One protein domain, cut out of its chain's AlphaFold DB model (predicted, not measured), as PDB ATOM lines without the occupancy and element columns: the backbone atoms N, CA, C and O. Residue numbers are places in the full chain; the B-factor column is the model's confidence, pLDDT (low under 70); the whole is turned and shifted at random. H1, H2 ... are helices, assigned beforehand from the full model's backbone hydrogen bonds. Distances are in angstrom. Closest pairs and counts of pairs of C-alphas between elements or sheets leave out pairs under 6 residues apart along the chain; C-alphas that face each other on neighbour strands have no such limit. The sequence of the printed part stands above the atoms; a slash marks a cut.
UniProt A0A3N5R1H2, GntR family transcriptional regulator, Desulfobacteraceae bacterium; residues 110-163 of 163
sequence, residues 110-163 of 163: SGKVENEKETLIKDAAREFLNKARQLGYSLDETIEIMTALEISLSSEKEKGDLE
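Overview. This is residues 110 to 163 of the 163 residues of the protein "GntR family transcriptional regulator" of Desulfobacteraceae bacterium (UniProt A0A3N5R1H2). Two long helices, H1 and then H2, meet near the end of H1 and the beginning of H2 and spread apart as a wide, flat V, with a tight turn of chain at its corner. Most of each arm sticks out with nothing packed on it: residues 110 to 127 of H1, and residues 146 to 163, of which 146 to 160 belong to H2. The printed part has 54 residues with two named helices and no named strand, and its class is all helix. It is only just extended, close to loose, with a radius of gyration of the C-alphas of 15.3 A, and its C-alphas span 39 by 38 by 13 A.

Arrangement. H1, residues 110 to 134, and H2, residues 139 to 160, only just touch, with 3 pairs of C-alphas within 8 A. H1 touches H2 with residues 129 to 132 alone, and H2 touches H1 with residues 139 to 142 alone. The closest C-alphas of the two are those of Ala 132 and Thr 142, 6.7 A apart. Their lines stand at a steep tilt of 66 degrees, and they run opposite ways. In H1 every O i to N i+4 pair is within hydrogen-bond range; in H2, 14 of 18 are.

Along the chain. H1 begins at C-alpha 110 at (30.575, 112.277, 8.728) and measures 36.6 A from first to last C-alpha. H2 begins at C-alpha 139 at (18.475, 82.823, 16.667), ends at C-alpha 160 at (47.911, 83.382, 2.658), and measures 32.6 A.

Size, cuts and confidence. The two C-alphas farthest apart are those of Gln 134 and Glu 163, 41.0 A. The printed part has no cut, and the link from H1 to H2, of 4 residues, is tight. Residue 163 is the chain's last. The mean pLDDT of the printed part is 79.8, and residues 155 to 163 are under 70.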
ATOM      1  N   SER A 110      30.137 113.478   7.997       71.75
ATOM      2  CA  SER A 110      30.575 112.277   8.728       71.75
ATOM      3  C   SER A 110      29.471 111.619   9.567       71.75
ATOM      4  O   SER A 110      29.344 110.398   9.553       71.75
ATOM      5  N   GLY A 111      28.615 112.402  10.234       72.75
ATOM      6  CA  GLY A 111      27.496 111.855  11.018       72.75
ATOM      7  C   GLY A 111      26.453 111.124  10.164       72.75
ATOM      8  O   GLY A 111      25.848 110.149  10.597       72.75
ATOM      9  N   LYS A 112      26.279 111.538   8.907       77.56
ATOM     10  CA  LYS A 112      25.365 110.880   7.975       77.56
ATOM     11  C   LYS A 112      25.950 109.598   7.390       77.56
ATOM     12  O   LYS A 112      25.216 108.641   7.164       77.56
ATOM     13  N   VAL A 113      27.260 109.593   7.151       77.12
ATOM     14  CA  VAL A 113      28.005 108.397   6.740       77.12
ATOM     15  C   VAL A 113      27.851 107.296   7.787       77.12
ATOM     16  O   VAL A 113      27.534 106.167   7.428       77.12
ATOM     17  N   GLU A 114      27.996 107.628   9.070       75.81
ATOM     18  CA  GLU A 114      27.895 106.640  10.145       75.81
ATOM     19  C   GLU A 114      26.478 106.063  10.278       75.81
ATOM     20  O   GLU A 114      26.305 104.845  10.285       75.81
ATOM     21  N   ASN A 115      25.449 106.918  10.239       80.75
ATOM     22  CA  ASN A 115      24.053 106.466  10.231       80.75
ATOM     23  C   ASN A 115      23.738 105.563   9.021       80.75
ATOM     24  O   ASN A 115      22.956 104.614   9.128       80.75
ATOM     25  N   GLU A 116      24.336 105.841   7.857       81.88
ATOM     26  CA  GLU A 116      24.168 105.005   6.666       81.88
ATOM     27  C   GLU A 116      24.838 103.640   6.841       81.88
ATOM     28  O   GLU A 116      24.216 102.630   6.517       81.88
ATOM     29  N   LYS A 117      26.060 103.577   7.390       76.88
ATOM     30  CA  LYS A 117      26.713 102.295   7.712       76.88
ATOM     31  C   LYS A 117      25.844 101.458   8.642       76.88
ATOM     32  O   LYS A 117      25.622 100.280   8.367       76.88
ATOM     33  N   GLU A 118      25.324 102.075   9.703       81.12
ATOM     34  CA  GLU A 118      24.448 101.409  10.668       81.12
ATOM     35  C   GLU A 118      23.162 100.894  10.001       81.12
ATOM     36  O   GLU A 118      22.716  99.775  10.257       81.12
ATOM     37  N   THR A 119      22.576 101.682   9.100       83.25
ATOM     38  CA  THR A 119      21.384 101.271   8.347       83.25
ATOM     39  C   THR A 119      21.689 100.082   7.435       83.25
ATOM     40  O   THR A 119      20.966  99.086   7.458       83.25
ATOM     41  N   LEU A 120      22.786 100.147   6.676       79.81
ATOM     42  CA  LEU A 120      23.187  99.099   5.737       79.81
ATOM     43  C   LEU A 120      23.474  97.769   6.441       79.81
ATOM     44  O   LEU A 120      23.022  96.725   5.965       79.81
ATOM     45  N   ILE A 121      24.178  97.787   7.579       82.38
ATOM     46  CA  ILE A 121      24.465  96.553   8.324       82.38
ATOM     47  C   ILE A 121      23.200  95.968   8.956       82.38
ATOM     48  O   ILE A 121      23.012  94.753   8.932       82.38
ATOM     49  N   LYS A 122      22.281  96.810   9.452       83.25
ATOM     50  CA  LYS A 122      20.985  96.352   9.977       83.25
ATOM     51  C   LYS A 122      20.120  95.718   8.893       83.25
ATOM     52  O   LYS A 122      19.454  94.720   9.161       83.25
ATOM     53  N   ASP A 123      20.117  96.278   7.689       83.19
ATOM     54  CA  ASP A 123      19.363  95.726   6.566       83.19
ATOM     55  C   ASP A 123      19.928  94.373   6.120       83.19
ATOM     56  O   ASP A 123      19.161  93.418   5.988       83.19
ATOM     57  N   ALA A 124      21.254  94.259   5.995       81.12
ATOM     58  CA  ALA A 124      21.920  92.993   5.687       81.12
ATOM     59  C   ALA A 124      21.664  91.930   6.770       81.12
ATOM     60  O   ALA A 124      21.290  90.797   6.461       81.12
ATOM     61  N   ALA A 125      21.779  92.306   8.048       85.25
ATOM     62  CA  ALA A 125      21.481  91.415   9.165       85.25
ATOM     63  C   ALA A 125      20.017  90.952   9.143       85.25
ATOM     64  O   ALA A 125      19.731  89.779   9.370       85.25
ATOM     65  N   ARG A 126      19.073  91.846   8.822       87.75
ATOM     66  CA  ARG A 126      17.649  91.498   8.721       87.75
ATOM     67  C   ARG A 126      17.384  90.509   7.588       87.75
ATOM     68  O   ARG A 126      16.608  89.575   7.780       87.75
ATOM     69  N   GLU A 127      18.010  90.702   6.430       86.75
ATOM     70  CA  GLU A 127      17.909  89.769   5.304       86.75
ATOM     71  C   GLU A 127      18.438  88.381   5.684       86.75
ATOM     72  O   GLU A 127      17.749  87.378   5.485       86.75
ATOM     73  N   PHE A 128      19.611  88.335   6.314       86.69
ATOM     74  CA  PHE A 128      20.218  87.095   6.781       86.69
ATOM     75  C   PHE A 128      19.346  86.367   7.813       86.69
ATOM     76  O   PHE A 128      19.020  85.195   7.624       86.69
ATOM     77  N   LEU A 129      18.884  87.069   8.854       89.88
ATOM     78  CA  LEU A 129      18.016  86.500   9.891       89.88
ATOM     79  C   LEU A 129      16.700  85.964   9.317       89.88
ATOM     80  O   LEU A 129      16.215  84.918   9.743       89.88
ATOM     81  N   ASN A 130      16.113  86.656   8.340       90.19
ATOM     82  CA  ASN A 130      14.906  86.173   7.670       90.19
ATOM     83  C   ASN A 130      15.170  84.878   6.899       90.19
ATOM     84  O   ASN A 130      14.346  83.966   6.945       90.19
ATOM     85  N   LYS A 131      16.320  84.776   6.227       90.12
ATOM     86  CA  LYS A 131      16.705  83.565   5.503       90.12
ATOM     87  C   LYS A 131      16.997  82.398   6.446       90.12
ATOM     88  O   LYS A 131      16.529  81.294   6.186       90.12
ATOM     89  N   ALA A 132      17.683  82.647   7.560       90.62
ATOM     90  CA  ALA A 132      17.930  81.641   8.592       90.62
ATOM     91  C   ALA A 132      16.614  81.074   9.154       90.62
ATOM     92  O   ALA A 132      16.417  79.859   9.169       90.62
ATOM     93  N   ARG A 133      15.653  81.950   9.482       92.81
ATOM     94  CA  ARG A 133      14.312  81.542   9.939       92.81
ATOM     95  C   ARG A 133      13.549  80.716   8.906       92.81
ATOM     96  O   ARG A 133      12.896  79.747   9.274       92.81
ATOM     97  N   GLN A 134      13.619  81.077   7.623       94.31
ATOM     98  CA  GLN A 134      12.974  80.308   6.547       94.31
ATOM     99  C   GLN A 134      13.553  78.899   6.392       94.31
ATOM    100  O   GLN A 134      12.851  77.998   5.942       94.31
ATOM    101  N   LEU A 135      14.816  78.713   6.770       95.19
ATOM    102  CA  LEU A 135      15.497  77.421   6.777       95.19
ATOM    103  C   LEU A 135      15.310  76.650   8.094       95.19
ATOM    104  O   LEU A 135      15.816  75.540   8.213       95.19
ATOM    105  N   GLY A 136      14.574  77.209   9.060       96.31
ATOM    106  CA  GLY A 136      14.266  76.562  10.335       96.31
ATOM    107  C   GLY A 136      15.294  76.783  11.444       96.31
ATOM    108  O   GLY A 136      15.146  76.181  12.500       96.31
ATOM    109  N   TYR A 137      16.290  77.650  11.243       95.88
ATOM    110  CA  TYR A 137      17.269  77.964  12.284       95.88
ATOM    111  C   TYR A 137      16.695  78.937  13.316       95.88
ATOM    112  O   TYR A 137      16.074  79.956  12.980       95.88
ATOM    113  N   SER A 138      16.948  78.640  14.586       94.56
ATOM    114  CA  SER A 138      16.744  79.548  15.711       94.56
ATOM    115  C   SER A 138      17.768  80.689  15.701       94.56
ATOM    116  O   SER A 138      18.759  80.672  14.967       94.56
ATOM    117  N   LEU A 139      17.526  81.718  16.520       87.62
ATOM    118  CA  LEU A 139      18.475  82.823  16.667       87.62
ATOM    119  C   LEU A 139      19.819  82.338  17.225       87.62
ATOM    120  O   LEU A 139      20.855  82.768  16.728       87.62
ATOM    121  N   ASP A 140      19.792  81.433  18.204       92.00
ATOM    122  CA  ASP A 140      20.998  80.932  18.866       92.00
ATOM    123  C   ASP A 140      21.871  80.139  17.884       92.00
ATOM    124  O   ASP A 140      23.041  80.471  17.704       92.00
ATOM    125  N   GLU A 141      21.281  79.207  17.126       90.50
ATOM    126  CA  GLU A 141      21.993  78.470  16.067       90.50
ATOM    127  C   GLU A 141      22.545  79.416  14.989       90.50
ATOM    128  O   GLU A 141      23.644  79.230  14.470       90.50
ATOM    129  N   THR A 142      21.795  80.469  14.656       89.38
ATOM    130  CA  THR A 142      22.231  81.468  13.675       89.38
ATOM    131  C   THR A 142      23.460  82.239  14.169       89.38
ATOM    132  O   THR A 142      24.389  82.475  13.394       89.38
ATOM    133  N   ILE A 143      23.490  82.620  15.451       89.50
ATOM    134  CA  ILE A 143      24.634  83.296  16.082       89.50
ATOM    135  C   ILE A 143      25.848  82.362  16.130       89.50
ATOM    136  O   ILE A 143      26.960  82.796  15.818       89.50
ATOM    137  N   GLU A 144      25.650  81.090  16.472       87.56
ATOM    138  CA  GLU A 144      26.718  80.086  16.483       87.56
ATOM    139  C   GLU A 144      27.344  79.919  15.095       87.56
ATOM    140  O   GLU A 144      28.566  80.004  14.959       87.56
ATOM    141  N   ILE A 145      26.520  79.778  14.052       89.00
ATOM    142  CA  ILE A 145      26.988  79.667  12.664       89.00
ATOM    143  C   ILE A 145      27.774  80.915  12.247       89.00
ATOM    144  O   ILE A 145      28.854  80.790  11.670       89.00
ATOM    145  N   MET A 146      27.269  82.117  12.544       86.12
ATOM    146  CA  MET A 146      27.981  83.363  12.229       86.12
ATOM    147  C   MET A 146      29.341  83.434  12.929       86.12
ATOM    148  O   MET A 146      30.334  83.810  12.309       86.12
ATOM    149  N   THR A 147      29.391  83.042  14.201       87.38
ATOM    150  CA  THR A 147      30.624  83.050  14.997       87.38
ATOM    151  C   THR A 147      31.633  82.038  14.453       87.38
ATOM    152  O   THR A 147      32.806  82.366  14.280       87.38
ATOM    153  N   ALA A 148      31.184  80.825  14.120       85.88
ATOM    154  CA  ALA A 148      32.031  79.788  13.537       85.88
ATOM    155  C   ALA A 148      32.592  80.190  12.159       85.88
ATOM    156  O   ALA A 148      33.764  79.933  11.863       85.88
ATOM    157  N   LEU A 149      31.781  80.850  11.324       86.44
ATOM    158  CA  LEU A 149      32.215  81.382  10.029       86.44
ATOM    159  C   LEU A 149      33.274  82.482  10.179       86.44
ATOM    160  O   LEU A 149      34.270  82.451   9.461       86.44
ATOM    161  N   GLU A 150      33.101  83.415  11.118       82.00
ATOM    162  CA  GLU A 150      34.075  84.491  11.365       82.00
ATOM    163  C   GLU A 150      35.443  83.944  11.805       82.00
ATOM    164  O   GLU A 150      36.490  84.379  11.317       82.00
ATOM    165  N   ILE A 151      35.438  82.937  12.686       85.75
ATOM    166  CA  ILE A 151      36.660  82.246  13.126       85.75
ATOM    167  C   ILE A 151      37.347  81.566  11.933       85.75
ATOM    168  O   ILE A 151      38.561  81.692  11.762       85.75
ATOM    169  N   SER A 152      36.573  80.893  11.077       82.25
ATOM    170  CA  SER A 152      37.101  80.205   9.892       82.25
ATOM    171  C   SER A 152      37.747  81.192   8.908       82.25
ATOM    172  O   SER A 152      38.887  80.986   8.491       82.25
ATOM    173  N   LEU A 153      37.086  82.319   8.622       78.88
ATOM    174  CA  LEU A 153      37.597  83.380   7.739       78.88
ATOM    175  C   LEU A 153      38.845  84.087   8.285       78.88
ATOM    176  O   LEU A 153      39.674  84.567   7.509       78.88
ATOM    177  N   SER A 154      38.990  84.158   9.609       75.31
ATOM    178  CA  SER A 154      40.186  84.709  10.252       75.31
ATOM    179  C   SER A 154      41.389  83.767  10.118       75.31
ATOM    180  O   SER A 154      42.504  84.230   9.901       75.31
ATOM    181  N   SER A 155      41.162  82.448  10.159       68.81
ATOM    182  CA  SER A 155      42.222  81.433  10.051       68.81
ATOM    183  C   SER A 155      42.778  81.225   8.632       68.81
ATOM    184  O   SER A 155      43.930  80.825   8.472       68.81
ATOM    185  N   GLU A 156      41.998  81.519   7.587       61.97
ATOM    186  CA  GLU A 156      42.454  81.408   6.191       61.97
ATOM    187  C   GLU A 156      43.379  82.562   5.776       61.97
ATOM    188  O   GLU A 156      44.283  82.363   4.964       61.97
ATOM    189  N   LYS A 157      43.212  83.751   6.369       54.75
ATOM    190  CA  LYS A 157      44.067  84.914   6.083       54.75
ATOM    191  C   LYS A 157      45.499  84.739   6.593       54.75
ATOM    192  O   LYS A 157      46.423  85.154   5.910       54.75
ATOM    193  N   GLU A 158      45.700  84.054   7.717       54.84
ATOM    194  CA  GLU A 158      47.044  83.806   8.271       54.84
ATOM    195  C   GLU A 158      47.877  82.812   7.441       54.84
ATOM    196  O   GLU A 158      49.104  82.819   7.519       54.84
ATOM    197  N   LYS A 159      47.240  81.965   6.620       52.69
ATOM    198  CA  LYS A 159      47.943  81.040   5.713       52.69
ATOM    199  C   LYS A 159      48.345  81.670   4.382       52.69
ATOM    200  O   LYS A 159      49.312  81.208   3.790       52.69
ATOM    201  N   GLY A 160      47.623  82.693   3.921       46.69
ATOM    202  CA  GLY A 160      47.911  83.382   2.658       46.69
ATOM    203  C   GLY A 160      49.105  84.341   2.712       46.69
ATOM    204  O   GLY A 160      49.639  84.679   1.666       46.69
ATOM    205  N   ASP A 161      49.546  84.738   3.910       43.19
ATOM    206  CA  ASP A 161      50.677  85.659   4.117       43.19
ATOM    207  C   ASP A 161      52.034  84.930   4.301       43.19
ATOM    208  O   ASP A 161      53.051  85.561   4.594       43.19
ATOM    209  N   LEU A 162      52.058  83.597   4.156       48.75
ATOM    210  CA  LEU A 162      53.248  82.737   4.289       48.75
ATOM    211  C   LEU A 162      53.712  82.099   2.959       48.75
ATOM    212  O   LEU A 162      54.678  81.331   2.977       48.75
ATOM    213  N   GLU A 163      53.064  82.415   1.833       37.38
ATOM    214  CA  GLU A 163      53.459  82.021   0.464       37.38
ATOM    215  C   GLU A 163      53.850  83.244  -0.379       37.38
ATOM    216  O   GLU A 163      54.822  83.122  -1.162       37.38
TER     217      GLU A 163